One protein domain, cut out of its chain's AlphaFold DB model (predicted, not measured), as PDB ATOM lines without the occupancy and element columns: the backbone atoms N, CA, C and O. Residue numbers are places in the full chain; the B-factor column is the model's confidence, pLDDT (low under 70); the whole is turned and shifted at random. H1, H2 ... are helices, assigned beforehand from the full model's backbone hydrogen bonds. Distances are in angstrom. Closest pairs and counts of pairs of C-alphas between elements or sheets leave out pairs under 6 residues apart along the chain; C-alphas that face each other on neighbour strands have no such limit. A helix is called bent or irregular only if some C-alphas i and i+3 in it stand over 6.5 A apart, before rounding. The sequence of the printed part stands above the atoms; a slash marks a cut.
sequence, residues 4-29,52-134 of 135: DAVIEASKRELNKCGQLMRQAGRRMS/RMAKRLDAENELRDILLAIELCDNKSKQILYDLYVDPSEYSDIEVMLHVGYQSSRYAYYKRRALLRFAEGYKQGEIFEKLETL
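AT A GLANCE: This is residues 4 to 29 and 52 to 134 of the 135 residues of an uncharacterized protein of Furfurilactobacillus siliginis (UniProt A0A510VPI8). One long helix, H6, sharply kinked near residue 123, is crossed by H1 and H4, and the end of H3 packs on it at residues 118 to 123. From there H3 reaches away to one end of a flat body, with H2 packed on it, while short H5 packs on H4 toward the other end. The printed part has 109 residues with six named helices, H1 to H6 in order, and no named strand: all helix, mostly crossed. It is compact, with a radius of gyration of the C-alphas of 14.1 A and spans of 45 by 37 by 19 A.

HOW THE PARTS SIT: H6, residues 104 to 132, has a kink of 102 degrees near residue 123 and is irregular: C-alphas 124 and 127 are 8.6 A apart. H1, residues 4 to 14, touches it about perpendicular, at 82 degrees; the closest C-alphas, of Ile 7 and Leu 115, are 5.7 A apart. H4, residues 75 to 85, touches H6 at residues 110 to 117 alone, about perpendicular at 84 degrees, closest at C-alphas of Ser 77 and Ala 114, 4.4 A. H3, residues 52 to 71, touches H6 with residues 65 to 70 alone, closest at C-alphas of Ala 69 and Gly 121, 4.6 A. H3 and H4 form a helical hairpin at 35.0 degrees, only just a steep tilt; their closest C-alphas, of Ile 70 and Lys 78, are 5.4 A apart. H2, residues 17 to 24, touches H3, closest at C-alphas of Ala 24 and Arg 56, 4.9 A. H5, residues 93 to 99, touches H4, closest at C-alphas of Asp 83 and Val 96, 6.4 A; it is apart from H1, H2 and H3. Every O i to N i+4 pair is within hydrogen-bond range in H1 to H5, and 20 of 25 in H6.

IN THESE COORDINATES: H6 is 31.4 A long, H3 28.3 A, H1 and H4 15.3 A each, H2 10.3 A and H5 9.8 A. C-alpha 4 opens H1 at (-19.346, 33.339, -42.682), and C-alpha 132 ends H6 at (-14.729, 32.159, -55.371).

THE WHOLE: The two C-alphas farthest apart, of Arg 52 and Gln 103, are 45.1 A apart. Residues 30 to 51 are not printed; C-alphas 29 and 52 are 23.0 A apart across this cut. Of the links that are printed whole, none is long. The model's pLDDT is under 70 at residues 26 to 29 and 88.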
ATOM      1  N   ASP A   4     -19.792  34.240 -43.745       94.44
ATOM      2  CA  ASP A   4     -19.346  33.339 -42.682       94.44
ATOM      3  C   ASP A   4     -18.103  32.545 -43.105       94.44
ATOM      4  O   ASP A   4     -17.181  32.374 -42.310       94.44
ATOM      5  N   ALA A   5     -18.020  32.135 -44.375       94.88
ATOM      6  CA  ALA A   5     -16.837  31.461 -44.910       94.88
ATOM      7  C   ALA A   5     -15.610  32.392 -44.950       94.88
ATOM      8  O   ALA A   5     -14.506  31.974 -44.592       94.88
ATOM      9  N   VAL A   6     -15.804  33.661 -45.329       96.19
ATOM     10  CA  VAL A   6     -14.746  34.692 -45.322       96.19
ATOM     11  C   VAL A   6     -14.251  34.942 -43.898       96.19
ATOM     12  O   VAL A   6     -13.045  35.010 -43.654       96.19
ATOM     13  N   ILE A   7     -15.173  35.037 -42.941       96.88
ATOM     14  CA  ILE A   7     -14.867  35.242 -41.524       96.88
ATOM     15  C   ILE A   7     -14.048  34.074 -40.966       96.88
ATOM     16  O   ILE A   7     -13.036  34.306 -40.304       96.88
ATOM     17  N   GLU A   8     -14.434  32.827 -41.244       96.38
ATOM     18  CA  GLU A   8     -13.676  31.656 -40.788       96.38
ATOM     19  C   GLU A   8     -12.295  31.557 -41.453       96.38
ATOM     20  O   GLU A   8     -11.303  31.265 -40.781       96.38
ATOM     21  N   ALA A   9     -12.188  31.877 -42.746       96.12
ATOM     22  CA  ALA A   9     -10.897  31.954 -43.428       96.12
ATOM     23  C   ALA A   9      -9.990  33.036 -42.815       96.12
ATOM     24  O   ALA A   9      -8.814  32.781 -42.567       96.12
ATOM     25  N   SER A  10     -10.549  34.202 -42.485       97.19
ATOM     26  CA  SER A  10      -9.828  35.303 -41.833       97.19
ATOM     27  C   SER A  10      -9.287  34.898 -40.465       97.19
ATOM     28  O   SER A  10      -8.109  35.098 -40.176       97.19
ATOM     29  N   LYS A  11     -10.123  34.258 -39.634       96.62
ATOM     30  CA  LYS A  11      -9.696  33.723 -38.331       96.62
ATOM     31  C   LYS A  11      -8.553  32.725 -38.482       96.62
ATOM     32  O   LYS A  11      -7.618  32.754 -37.691       96.62
ATOM     33  N   ARG A  12      -8.615  31.844 -39.485       95.94
ATOM     34  CA  ARG A  12      -7.565  30.849 -39.737       95.94
ATOM     35  C   ARG A  12      -6.218  31.498 -40.045       95.94
ATOM     36  O   ARG A  12      -5.210  30.994 -39.565       95.94
ATOM     37  N   GLU A  13      -6.194  32.580 -40.817       96.44
ATOM     38  CA  GLU A  13      -4.958  33.320 -41.100       96.44
ATOM     39  C   GLU A  13      -4.449  34.055 -39.852       96.44
ATOM     40  O   GLU A  13      -3.295  33.885 -39.465       96.44
ATOM     41  N   LEU A  14      -5.326  34.773 -39.147       95.75
ATOM     42  CA  LEU A  14      -4.975  35.524 -37.936       95.75
ATOM     43  C   LEU A  14      -4.487  34.635 -36.782       95.75
ATOM     44  O   LEU A  14      -3.550  34.996 -36.076       95.75
ATOM     45  N   ASN A  15      -5.048  33.434 -36.615       94.31
ATOM     46  CA  ASN A  15      -4.614  32.481 -35.586       94.31
ATOM     47  C   ASN A  15      -3.163  31.999 -35.778       94.31
ATOM     48  O   ASN A  15      -2.561  31.472 -34.841       94.31
ATOM     49  N   LYS A  16      -2.572  32.180 -36.968       93.56
ATOM     50  CA  LYS A  16      -1.161  31.846 -37.213       93.56
ATOM     51  C   LYS A  16      -0.210  32.873 -36.602       93.56
ATOM     52  O   LYS A  16       0.947  32.524 -36.383       93.56
ATOM     53  N   CYS A  17      -0.663  34.093 -36.293       92.00
ATOM     54  CA  CYS A  17       0.178  35.195 -35.807       92.00
ATOM     55  C   CYS A  17       1.131  34.777 -34.687       92.00
ATOM     56  O   CYS A  17       2.345  34.928 -34.830       92.00
ATOM     57  N   GLY A  18       0.617  34.179 -33.610       88.88
ATOM     58  CA  GLY A  18       1.452  33.757 -32.483       88.88
ATOM     59  C   GLY A  18       2.517  32.727 -32.879       88.88
ATOM     60  O   GLY A  18       3.662  32.800 -32.428       88.88
ATOM     61  N   GLN A  19       2.179  31.781 -33.763       90.69
ATOM     62  CA  GLN A  19       3.146  30.818 -34.293       90.69
ATOM     63  C   GLN A  19       4.197  31.504 -35.175       90.69
ATOM     64  O   GLN A  19       5.390  31.258 -34.988       90.69
ATOM     65  N   LEU A  20       3.770  32.366 -36.098       91.69
ATOM     66  CA  LEU A  20       4.644  33.080 -37.027       91.69
ATOM     67  C   LEU A  20       5.623  33.994 -36.285       91.69
ATOM     68  O   LEU A  20       6.807  33.993 -36.602       91.69
ATOM     69  N   MET A  21       5.181  34.692 -35.234       88.44
ATOM     70  CA  MET A  21       6.058  35.494 -34.371       88.44
ATOM     71  C   MET A  21       7.163  34.652 -33.725       88.44
ATOM     72  O   MET A  21       8.337  35.029 -33.765       88.44
ATOM     73  N   ARG A  22       6.810  33.480 -33.176       86.75
ATOM     74  CA  ARG A  22       7.782  32.547 -32.582       86.75
ATOM     75  C   ARG A  22       8.761  32.002 -33.624       86.75
ATOM     76  O   ARG A  22       9.946  31.886 -33.330       86.75
ATOM     77  N   GLN A  23       8.287  31.695 -34.834       87.06
ATOM     78  CA  GLN A  23       9.115  31.196 -35.941       87.06
ATOM     79  C   GLN A  23      10.046  32.270 -36.523       87.06
ATOM     80  O   GLN A  23      11.201  31.978 -36.828       87.06
ATOM     81  N   ALA A  24       9.574  33.513 -36.617       83.56
ATOM     82  CA  ALA A  24      10.353  34.674 -37.038       83.56
ATOM     83  C   ALA A  24      11.449  35.059 -36.026       83.56
ATOM     84  O   ALA A  24      12.356  35.830 -36.342       83.56
ATOM     85  N   GLY A  25      11.366  34.557 -34.788       74.25
ATOM     86  CA  GLY A  25      12.269  34.938 -33.703       74.25
ATOM     87  C   GLY A  25      12.126  36.404 -33.279       74.25
ATOM     88  O   GLY A  25      13.032  36.934 -32.646       74.25
ATOM     89  N   ARG A  26      11.013  37.059 -33.635       63.84
ATOM     90  CA  ARG A  26      10.700  38.436 -33.239       63.84
ATOM     91  C   ARG A  26      10.067  38.421 -31.855       63.84
ATOM     92  O   ARG A  26       9.104  37.689 -31.615       63.84
ATOM     93  N   ARG A  27      10.544  39.284 -30.960       55.62
ATOM     94  CA  ARG A  27       9.739  39.679 -29.798       55.62
ATOM     95  C   ARG A  27       8.811  40.799 -30.241       55.62
ATOM     96  O   ARG A  27       9.204  41.736 -30.909       55.62
ATOM     97  N   MET A  28       7.566  40.748 -29.834       52.06
ATOM     98  CA  MET A  28       6.535  41.763 -30.106       52.06
ATOM     99  C   MET A  28       6.879  43.182 -29.638       52.06
ATOM    100  O   MET A  28       6.377  44.158 -30.185       52.06
ATOM    101  N   SER A  29       7.768  43.311 -28.648       51.00
ATOM    102  CA  SER A  29       8.374  44.586 -28.258       51.00
ATOM    103  C   SER A  29       9.222  45.196 -29.381       51.00
ATOM    104  O   SER A  29       9.338  46.413 -29.458       51.00
ATOM    105  N   ARG A  52      16.427  26.501 -42.557       77.75
ATOM    106  CA  ARG A  52      15.978  27.243 -41.368       77.75
ATOM    107  C   ARG A  52      15.853  28.738 -41.641       77.75
ATOM    108  O   ARG A  52      14.900  29.352 -41.164       77.75
ATOM    109  N   MET A  53      16.792  29.315 -42.390       81.06
ATOM    110  CA  MET A  53      16.733  30.722 -42.794       81.06
ATOM    111  C   MET A  53      15.533  30.990 -43.705       81.06
ATOM    112  O   MET A  53      14.812  31.955 -43.463       81.06
ATOM    113  N   ALA A  54      15.270  30.112 -44.676       84.81
ATOM    114  CA  ALA A  54      14.109  30.207 -45.558       84.81
ATOM    115  C   ALA A  54      12.795  30.174 -44.764       84.81
ATOM    116  O   ALA A  54      12.003  31.104 -44.857       84.81
ATOM    117  N   LYS A  55      12.615  29.190 -43.868       85.25
ATOM    118  CA  LYS A  55      11.413  29.096 -43.014       85.25
ATOM    119  C   LYS A  55      11.191  30.335 -42.151       85.25
ATOM    120  O   LYS A  55      10.053  30.749 -41.944       85.25
ATOM    121  N   ARG A  56      12.270  30.917 -41.620       86.75
ATOM    122  CA  ARG A  56      12.196  32.161 -40.849       86.75
ATOM    123  C   ARG A  56      11.752  33.326 -41.732       86.75
ATOM    124  O   ARG A  56      10.877  34.079 -41.322       86.75
ATOM    125  N   LEU A  57      12.340  33.464 -42.919       87.81
ATOM    126  CA  LEU A  57      11.995  34.517 -43.871       87.81
ATOM    127  C   LEU A  57      10.534  34.409 -44.326       87.81
ATOM    128  O   LEU A  57       9.829  35.414 -44.353       87.81
ATOM    129  N   ASP A  58      10.063  33.196 -44.612       90.44
ATOM    130  CA  ASP A  58       8.668  32.935 -44.970       90.44
ATOM    131  C   ASP A  58       7.721  33.341 -43.834       90.44
ATOM    132  O   ASP A  58       6.733  34.037 -44.066       90.44
ATOM    133  N   ALA A  59       8.055  32.981 -42.588       89.00
ATOM    134  CA  ALA A  59       7.271  33.377 -41.423       89.00
ATOM    135  C   ALA A  59       7.259  34.902 -41.207       89.00
ATOM    136  O   ALA A  59       6.224  35.466 -40.853       89.00
ATOM    137  N   GLU A  60       8.393  35.575 -41.436       90.12
ATOM    138  CA  GLU A  60       8.496  37.037 -41.370       90.12
ATOM    139  C   GLU A  60       7.636  37.719 -42.441       90.12
ATOM    140  O   GLU A  60       6.942  38.690 -42.134       90.12
ATOM    141  N   ASN A  61       7.643  37.204 -43.673       91.12
ATOM    142  CA  ASN A  61       6.832  37.732 -44.769       91.12
ATOM    143  C   ASN A  61       5.334  37.561 -44.504       91.12
ATOM    144  O   ASN A  61       4.587  38.531 -44.621       91.12
ATOM    145  N   GLU A  62       4.912  36.369 -44.078       93.38
ATOM    146  CA  GLU A  62       3.508  36.088 -43.767       93.38
ATOM    147  C   GLU A  62       3.006  36.972 -42.619       93.38
ATOM    148  O   GLU A  62       1.956  37.607 -42.718       93.38
ATOM    149  N   LEU A  63       3.789  37.084 -41.538       92.38
ATOM    150  CA  LEU A  63       3.452  37.956 -40.415       92.38
ATOM    151  C   LEU A  63       3.350  39.421 -40.858       92.38
ATOM    152  O   LEU A  63       2.445  40.131 -40.421       92.38
ATOM    153  N   ARG A  64       4.254  39.881 -41.732       92.25
ATOM    154  CA  ARG A  64       4.233  41.247 -42.268       92.25
ATOM    155  C   ARG A  64       2.951  41.519 -43.054       92.25
ATOM    156  O   ARG A  64       2.369  42.586 -42.878       92.25
ATOM    157  N   ASP A  65       2.506  40.581 -43.882       94.69
ATOM    158  CA  ASP A  65       1.276  40.740 -44.664       94.69
ATOM    159  C   ASP A  65       0.030  40.768 -43.764       94.69
ATOM    160  O   ASP A  65      -0.857  41.599 -43.974       94.69
ATOM    161  N   ILE A  66      -0.012  39.944 -42.709       95.75
ATOM    162  CA  ILE A  66      -1.099  39.979 -41.715       95.75
ATOM    163  C   ILE A  66      -1.133  41.330 -40.988       95.75
ATOM    164  O   ILE A  66      -2.183  41.970 -40.913       95.75
ATOM    165  N   LEU A  67       0.010  41.785 -40.464       94.38
ATOM    166  CA  LEU A  67       0.093  43.048 -39.727       94.38
ATOM    167  C   LEU A  67      -0.247  44.249 -40.615       94.38
ATOM    168  O   LEU A  67      -0.941  45.157 -40.166       94.38
ATOM    169  N   LEU A  68       0.183  44.239 -41.879       94.56
ATOM    170  CA  LEU A  68      -0.170  45.278 -42.844       94.56
ATOM    171  C   LEU A  68      -1.683  45.324 -43.095       94.56
ATOM    172  O   LEU A  68      -2.267  46.405 -43.092       94.56
ATOM    173  N   ALA A  69      -2.336  44.172 -43.262       96.88
ATOM    174  CA  ALA A  69      -3.784  44.106 -43.455       96.88
ATOM    175  C   ALA A  69      -4.563  44.626 -42.233       96.88
ATOM    176  O   ALA A  69      -5.553  45.345 -42.383       96.88
ATOM    177  N   ILE A  70      -4.089  44.327 -41.019       96.75
ATOM    178  CA  ILE A  70      -4.629  44.903 -39.777       96.75
ATOM    179  C   ILE A  70      -4.416  46.424 -39.745       96.75
ATOM    180  O   ILE A  70      -5.317  47.168 -39.353       96.75
ATOM    181  N   GLU A  71      -3.250  46.907 -40.180       94.81
ATOM    182  CA  GLU A  71      -2.906  48.332 -40.168       94.81
ATOM    183  C   GLU A  71      -3.780  49.166 -41.121       94.81
ATOM    184  O   GLU A  71      -4.126  50.304 -40.794       94.81
ATOM    185  N   LEU A  72      -4.192  48.575 -42.248       94.69
ATOM    186  CA  LEU A  72      -5.107  49.169 -43.230       94.69
ATOM    187  C   LEU A  72      -6.567  49.254 -42.746       94.69
ATOM    188  O   LEU A  72      -7.371  49.982 -43.331       94.69
ATOM    189  N   CYS A  73      -6.930  48.534 -41.682       95.69
ATOM    190  CA  CYS A  73      -8.267  48.599 -41.105       95.69
ATOM    191  C   CYS A  73      -8.503  49.912 -40.329       95.69
ATOM    192  O   CYS A  73      -7.578  50.561 -39.837       95.69
ATOM    193  N   ASP A  74      -9.774  50.287 -40.132       94.88
ATOM    194  CA  ASP A  74     -10.122  51.415 -39.261       94.88
ATOM    195  C   ASP A  74      -9.726  51.145 -37.802       94.88
ATOM    196  O   ASP A  74      -9.750  50.000 -37.355       94.88
ATOM    197  N   ASN A  75      -9.431  52.204 -37.039       94.50
ATOM    198  CA  ASN A  75      -8.880  52.115 -35.676       94.50
ATOM    199  C   ASN A  75      -9.616  51.123 -34.761       94.50
ATOM    200  O   ASN A  75      -8.982  50.408 -33.993       94.50
ATOM    201  N   LYS A  76     -10.949  51.046 -34.863       93.75
ATOM    202  CA  LYS A  76     -11.760  50.106 -34.074       93.75
ATOM    203  C   LYS A  76     -11.494  48.652 -34.451       93.75
ATOM    204  O   LYS A  76     -11.311  47.816 -33.577       93.75
ATOM    205  N   SER A  77     -11.495  48.364 -35.749       96.44
ATOM    206  CA  SER A  77     -11.222  47.030 -36.281       96.44
ATOM    207  C   SER A  77      -9.789  46.615 -35.960       96.44
ATOM    208  O   SER A  77      -9.572  45.514 -35.469       96.44
ATOM    209  N   LYS A  78      -8.833  47.533 -36.140       95.69
ATOM    210  CA  LYS A  78      -7.425  47.342 -35.786       95.69
ATOM    211  C   LYS A  78      -7.247  46.951 -34.324       95.69
ATOM    212  O   LYS A  78      -6.609  45.943 -34.056       95.69
ATOM    213  N   GLN A  79      -7.844  47.705 -33.397       94.88
ATOM    214  CA  GLN A  79      -7.748  47.419 -31.965       94.88
ATOM    215  C   GLN A  79      -8.305  46.029 -31.627       94.88
ATOM    216  O   GLN A  79      -7.619  45.241 -30.991       94.88
ATOM    217  N   ILE A  80      -9.503  45.692 -32.121       96.38
ATOM    218  CA  ILE A  80     -10.114  44.376 -31.870       96.38
ATOM    219  C   ILE A  80      -9.233  43.238 -32.408       96.38
ATOM    220  O   ILE A  80      -9.041  42.239 -31.722       96.38
ATOM    221  N   LEU A  81      -8.708  43.366 -33.631       96.69
ATOM    222  CA  LEU A  81      -7.875  42.325 -34.242       96.69
ATOM    223  C   LEU A  81      -6.515  42.198 -33.553       96.69
ATOM    224  O   LEU A  81      -6.030  41.085 -33.367       96.69
ATOM    225  N   TYR A  82      -5.911  43.323 -33.174       94.19
ATOM    226  CA  TYR A  82      -4.628  43.328 -32.487       94.19
ATOM    227  C   TYR A  82      -4.749  42.664 -31.112       94.19
ATOM    228  O   TYR A  82      -4.012  41.720 -30.839       94.19
ATOM    229  N   ASP A  83      -5.718  43.086 -30.296       93.06
ATOM    230  CA  ASP A  83      -5.913  42.555 -28.941       93.06
ATOM    231  C   ASP A  83      -6.211  41.042 -28.954       93.06
ATOM    232  O   ASP A  83      -5.727  40.314 -28.094       93.06
ATOM    233  N   LEU A  84      -6.967  40.552 -29.947       94.00
ATOM    234  CA  LEU A  84      -7.340  39.133 -30.049       94.00
ATOM    235  C   LEU A  84      -6.237  38.222 -30.604       94.00
ATOM    236  O   LEU A  84      -6.155  37.064 -30.206       94.00
ATOM    237  N   TYR A  85      -5.472  38.685 -31.597       93.38
ATOM    238  CA  TYR A  85      -4.644  37.791 -32.425       93.38
ATOM    239  C   TYR A  85      -3.152  38.127 -32.411       93.38
ATOM    240  O   TYR A  85      -2.340  37.311 -32.850       93.38
ATOM    241  N   VAL A  86      -2.778  39.326 -31.963       89.81
ATOM    242  CA  VAL A  86      -1.406  39.852 -32.060       89.81
ATOM    243  C   VAL A  86      -0.812  40.121 -30.677       89.81
ATOM    244  O   VAL A  86       0.380  39.897 -30.477       89.81
ATOM    245  N   ASP A  87      -1.623  40.593 -29.729       82.75
ATOM    246  CA  ASP A  87      -1.219  40.839 -28.345       82.75
ATOM    247  C   ASP A  87      -0.850  39.523 -27.627       82.75
ATOM    248  O   ASP A  87      -1.538  38.511 -27.781       82.75
ATOM    249  N   PRO A  88       0.229  39.496 -26.827       67.56
ATOM    250  CA  PRO A  88       0.717  38.248 -26.230       67.56
ATOM    251  C   PRO A  88      -0.030  37.842 -24.982       67.56
ATOM    252  O   PRO A  88       0.190  36.748 -24.466       67.56
ATOM    253  N   SER A  89      -0.815  38.771 -24.442       73.06
ATOM    254  CA  SER A  89      -1.665  38.522 -23.297       73.06
ATOM    255  C   SER A  89      -2.823  37.617 -23.713       73.06
ATOM    256  O   SER A  89      -3.535  37.152 -22.833       73.06
ATOM    257  N   GLU A  90      -2.970  37.353 -25.026       70.06
ATOM    258  CA  GLU A  90      -3.967  36.474 -25.634       70.06
ATOM    259  C   GLU A  90      -5.351  36.774 -25.056       70.06
ATOM    260  O   GLU A  90      -6.010  35.903 -24.483       70.06
ATOM    261  N   TYR A  91      -5.768  38.042 -25.163       85.50
ATOM    262  CA  TYR A  91      -7.035  38.484 -24.601       85.50
ATOM    263  C   TYR A  91      -8.182  37.642 -25.158       85.50
ATOM    264  O   TYR A  91      -8.374  37.505 -26.369       85.50
ATOM    265  N   SER A  92      -8.998  37.115 -24.256       90.56
ATOM    266  CA  SER A  92     -10.250  36.476 -24.622       90.56
ATOM    267  C   SER A  92     -11.223  37.493 -25.221       90.56
ATOM    268  O   SER A  92     -11.166  38.694 -24.950       90.56
ATOM    269  N   ASP A  93     -12.208  37.005 -25.973       92.69
ATOM    270  CA  ASP A  93     -13.298  37.837 -26.495       92.69
ATOM    271  C   ASP A  93     -13.986  38.690 -25.418       92.69
ATOM    272  O   ASP A  93     -14.394  39.818 -25.689       92.69
ATOM    273  N   ILE A  94     -14.110  38.163 -24.197       93.94
ATOM    274  CA  ILE A  94     -14.720  38.880 -23.075       93.94
ATOM    275  C   ILE A  94     -13.816  40.031 -22.630       93.94
ATOM    276  O   ILE A  94     -14.308  41.138 -22.411       93.94
ATOM    277  N   GLU A  95     -12.510  39.801 -22.523       94.31
ATOM    278  CA  GLU A  95     -11.561  40.834 -22.110       94.31
ATOM    279  C   GLU A  95     -11.433  41.932 -23.162       94.31
ATOM    280  O   GLU A  95     -11.502  43.106 -22.804       94.31
ATOM    281  N   VAL A  96     -11.358  41.583 -24.451       94.38
ATOM    282  CA  VAL A  96     -11.346  42.581 -25.531       94.38
ATOM    283  C   VAL A  96     -12.646  43.376 -25.541       94.38
ATOM    284  O   VAL A  96     -12.607  44.600 -25.620       94.38
ATOM    285  N   MET A  97     -13.801  42.719 -25.399       95.56
ATOM    286  CA  MET A  97     -15.102  43.391 -25.310       95.56
ATOM    287  C   MET A  97     -15.144  44.426 -24.176       95.56
ATOM    288  O   MET A  97     -15.627  45.545 -24.385       95.56
ATOM    289  N   LEU A  98     -14.638  44.060 -22.992       93.75
ATOM    290  CA  LEU A  98     -14.540  44.958 -21.842       93.75
ATOM    291  C   LEU A  98     -13.542  46.092 -22.104       93.75
ATOM    292  O   LEU A  98     -13.857  47.247 -21.821       93.75
ATOM    293  N   HIS A  99     -12.388  45.783 -22.699       90.25
ATOM    294  CA  HIS A  99     -11.339  46.746 -23.033       90.25
ATOM    295  C   HIS A  99     -11.826  47.820 -24.015       90.25
ATOM    296  O   HIS A  99     -11.591  49.009 -23.804       90.25
ATOM    297  N   VAL A 100     -12.578  47.430 -25.051       91.69
ATOM    298  CA  VAL A 100     -13.158  48.371 -26.027       91.69
ATOM    299  C   VAL A 100     -14.466  49.020 -25.549       91.69
ATOM    300  O   VAL A 100     -15.023  49.870 -26.247       91.69
ATOM    301  N   GLY A 101     -14.980  48.628 -24.377       93.56
ATOM    302  CA  GLY A 101     -16.172  49.214 -23.759       93.56
ATOM    303  C   GLY A 101     -17.480  48.943 -24.509       93.56
ATOM    304  O   GLY A 101     -18.396  49.770 -24.481       93.56
ATOM    305  N   TYR A 102     -17.591  47.815 -25.218       94.44
ATOM    306  CA  TYR A 102     -18.799  47.465 -25.971       94.44
ATOM    307  C   TYR A 102     -19.671  46.447 -25.239       94.44
ATOM    308  O   TYR A 102     -19.197  45.544 -24.564       94.44
ATOM    309  N   GLN A 103     -20.987  46.562 -25.429       95.75
ATOM    310  CA  GLN A 103     -21.919  45.490 -25.081       95.75
ATOM    311  C   GLN A 103     -21.783  44.319 -26.065       95.75
ATOM    312  O   GLN A 103     -21.423  44.529 -27.224       95.75
ATOM    313  N   SER A 104     -22.145  43.110 -25.630       95.12
ATOM    314  CA  SER A 104     -21.941  41.855 -26.377       95.12
ATOM    315  C   SER A 104     -22.416  41.889 -27.837       95.12
ATOM    316  O   SER A 104     -21.631  41.613 -28.744       95.12
ATOM    317  N   SER A 105     -23.654  42.319 -28.106       96.44
ATOM    318  CA  SER A 105     -24.184  42.396 -29.480       96.44
ATOM    319  C   SER A 105     -23.400  43.375 -30.359       96.44
ATOM    320  O   SER A 105     -23.099  43.092 -31.519       96.44
ATOM    321  N   ARG A 106     -23.020  44.522 -29.787       96.25
ATOM    322  CA  ARG A 106     -22.234  45.555 -30.462       96.25
ATOM    323  C   ARG A 106     -20.815  45.065 -30.740       96.25
ATOM    324  O   ARG A 106     -20.311  45.265 -31.840       96.25
ATOM    325  N   TYR A 107     -20.200  44.393 -29.774       97.06
ATOM    326  CA  TYR A 107     -18.888  43.781 -29.927       97.06
ATOM    327  C   TYR A 107     -18.888  42.708 -31.022       97.06
ATOM    328  O   TYR A 107     -18.069  42.783 -31.934       97.06
ATOM    329  N   ALA A 108     -19.857  41.787 -31.013       96.69
ATOM    330  CA  ALA A 108     -19.986  40.750 -32.037       96.69
ATOM    331  C   ALA A 108     -20.111  41.340 -33.454       96.69
ATOM    332  O   ALA A 108     -19.460  40.865 -34.387       96.69
ATOM    333  N   TYR A 109     -20.891  42.416 -33.605       96.75
ATOM    334  CA  TYR A 109     -21.008  43.148 -34.868       96.75
ATOM    335  C   TYR A 109     -19.665  43.743 -35.323       96.75
ATOM    336  O   TYR A 109     -19.246  43.523 -36.461       96.75
ATOM    337  N   TYR A 110     -18.959  44.466 -34.445       97.31
ATOM    338  CA  TYR A 110     -17.677  45.079 -34.807       97.31
ATOM    339  C   TYR A 110     -16.573  44.049 -35.039       97.31
ATOM    340  O   TYR A 110     -15.776  44.244 -35.951       97.31
ATOM    341  N   LYS A 111     -16.555  42.934 -34.300       97.62
ATOM    342  CA  LYS A 111     -15.623  41.826 -34.539       97.62
ATOM    343  C   LYS A 111     -15.834  41.210 -35.920       97.62
ATOM    344  O   LYS A 111     -14.872  41.058 -36.666       97.62
ATOM    345  N   ARG A 112     -17.084  40.898 -36.296       97.88
ATOM    346  CA  ARG A 112     -17.403  40.393 -37.646       97.88
ATOM    347  C   ARG A 112     -16.951  41.368 -38.727       97.88
ATOM    348  O   ARG A 112     -16.261  40.973 -39.660       97.88
ATOM    349  N   ARG A 113     -17.277  42.652 -38.562       97.38
ATOM    350  CA  ARG A 113     -16.853  43.706 -39.490       97.38
ATOM    351  C   ARG A 113     -15.328  43.829 -39.579       97.38
ATOM    352  O   ARG A 113     -14.818  44.049 -40.671       97.38
ATOM    353  N   ALA A 114     -14.612  43.691 -38.467       98.12
ATOM    354  CA  ALA A 114     -13.155  43.741 -38.450       98.12
ATOM    355  C   ALA A 114     -12.541  42.579 -39.244       98.12
ATOM    356  O   ALA A 114     -11.641  42.802 -40.045       98.12
ATOM    357  N   LEU A 115     -13.076  41.364 -39.085       98.31
ATOM    358  CA  LEU A 115     -12.631  40.184 -39.835       98.31
ATOM    359  C   LEU A 115     -12.881  40.328 -41.345       98.31
ATOM    360  O   LEU A 115     -12.007  39.987 -42.134       98.31
ATOM    361  N   LEU A 116     -14.022  40.892 -41.751       97.38
ATOM    362  CA  LEU A 116     -14.297  41.176 -43.166       97.38
ATOM    363  C   LEU A 116     -13.324  42.216 -43.746       97.38
ATOM    364  O   LEU A 116     -12.772  42.003 -44.819       97.38
ATOM    365  N   ARG A 117     -13.048  43.302 -43.014       96.38
ATOM    366  CA  ARG A 117     -12.087  44.341 -43.439       96.38
ATOM    367  C   ARG A 117     -10.661  43.822 -43.538       96.38
ATOM    368  O   ARG A 117      -9.929  44.184 -44.453       96.38
ATOM    369  N   PHE A 118     -10.275  42.948 -42.613       98.00
ATOM    370  CA  PHE A 118      -9.006  42.242 -42.707       98.00
ATOM    371  C   PHE A 118      -8.923  41.445 -44.011       98.00
ATOM    372  O   PHE A 118      -7.920  41.550 -44.708       98.00
ATOM    373  N   ALA A 119      -9.976  40.705 -44.372       97.38
ATOM    374  CA  ALA A 119      -9.997  39.930 -45.609       97.38
ATOM    375  C   ALA A 119      -9.833  40.797 -46.866       97.38
ATOM    376  O   ALA A 119      -9.187  40.360 -47.812       97.38
ATOM    377  N   GLU A 120     -10.383  42.015 -46.868       95.12
ATOM    378  CA  GLU A 120     -10.248  42.969 -47.982       95.12
ATOM    379  C   GLU A 120      -8.793  43.427 -48.154       95.12
ATOM    380  O   GLU A 120      -8.304  43.555 -49.274       95.12
ATOM    381  N   GLY A 121      -8.088  43.665 -47.044       93.56
ATOM    382  CA  GLY A 121      -6.696  44.113 -47.058       93.56
ATOM    383  C   GLY A 121      -5.669  42.987 -47.208       93.56
ATOM    384  O   GLY A 121      -4.574  43.218 -47.726       93.56
ATOM    385  N   TYR A 122      -5.991  41.773 -46.754       96.50
ATOM    386  CA  TYR A 122      -5.044  40.663 -46.705       96.50
ATOM    387  C   TYR A 122      -4.662  40.189 -48.104       96.50
ATOM    388  O   TYR A 122      -5.516  39.713 -48.853       96.50
ATOM    389  N   LYS A 123      -3.374  40.343 -48.448       93.12
ATOM    390  CA  LYS A 123      -2.805  39.986 -49.760       93.12
ATOM    391  C   LYS A 123      -3.698  40.443 -50.921       93.12
ATOM    392  O   LYS A 123      -4.018  39.673 -51.817       93.12
ATOM    393  N   GLN A 124      -4.147  41.700 -50.850       92.44
ATOM    394  CA  GLN A 124      -4.993  42.332 -51.868       92.44
ATOM    395  C   GLN A 124      -6.324  41.596 -52.130       92.44
ATOM    396  O   GLN A 124      -6.833  41.627 -53.244       92.44
ATOM    397  N   GLY A 125      -6.910  40.970 -51.106       90.75
ATOM    398  CA  GLY A 125      -8.200  40.290 -51.224       90.75
ATOM    399  C   GLY A 125      -8.102  38.801 -51.556       90.75
ATOM    400  O   GLY A 125      -9.119  38.190 -51.878       90.75
ATOM    401  N   GLU A 126      -6.922  38.187 -51.418       93.50
ATOM    402  CA  GLU A 126      -6.671  36.765 -51.715       93.50
ATOM    403  C   GLU A 126      -7.681  35.812 -51.035       93.50
ATOM    404  O   GLU A 126      -8.008  34.746 -51.561       93.50
ATOM    405  N   ILE A 127      -8.212  36.186 -49.862       93.12
ATOM    406  CA  ILE A 127      -9.244  35.399 -49.162       93.12
ATOM    407  C   ILE A 127     -10.513  35.263 -50.012       93.12
ATOM    408  O   ILE A 127     -11.105  34.184 -50.045       93.12
ATOM    409  N   PHE A 128     -10.928  36.328 -50.695       91.44
ATOM    410  CA  PHE A 128     -12.116  36.316 -51.544       91.44
ATOM    411  C   PHE A 128     -11.885  35.473 -52.798       91.44
ATOM    412  O   PHE A 128     -12.680  34.580 -53.076       91.44
ATOM    413  N   GLU A 129     -10.752  35.663 -53.476       90.12
ATOM    414  CA  GLU A 129     -10.392  34.910 -54.687       90.12
ATOM    415  C   GLU A 129     -10.353  33.392 -54.435       90.12
ATOM    416  O   GLU A 129     -10.890  32.587 -55.204       90.12
ATOM    417  N   LYS A 130      -9.771  32.974 -53.304       89.62
ATOM    418  CA  LYS A 130      -9.727  31.561 -52.894       89.62
ATOM    419  C   LYS A 130     -11.111  30.967 -52.646       89.62
ATOM    420  O   LYS A 130     -11.304  29.777 -52.857       89.62
ATOM    421  N   LEU A 131     -12.062  31.758 -52.157       88.25
ATOM    422  CA  LEU A 131     -13.413  31.274 -51.872       88.25
ATOM    423  C   LEU A 131     -14.307  31.279 -53.113       88.25
ATOM    424  O   LEU A 131     -15.198  30.441 -53.203       88.25
ATOM    425  N   GLU A 132     -14.057  32.171 -54.069       84.88
ATOM    426  CA  GLU A 132     -14.729  32.159 -55.371       84.88
ATOM    427  C   GLU A 132     -14.305  30.964 -56.226       84.88
ATOM    428  O   GLU A 132     -15.140  30.355 -56.884       84.88
ATOM    429  N   THR A 133     -13.030  30.572 -56.175       81.94
ATOM    430  CA  THR A 133     -12.510  29.414 -56.929       81.94
ATOM    431  C   THR A 133     -12.949  28.051 -56.377       81.94
ATOM    432  O   THR A 133     -12.779  27.037 -57.055       81.94
ATOM    433  N   LEU A 134     -13.508  28.009 -55.163       71.56
ATOM    434  CA  LEU A 134     -13.998  26.798 -54.491       71.56
ATOM    435  C   LEU A 134     -15.531  26.642 -54.538       71.56
ATOM    436  O   LEU A 134     -16.042  25.645 -54.021       71.56
TER     437      LEU A 134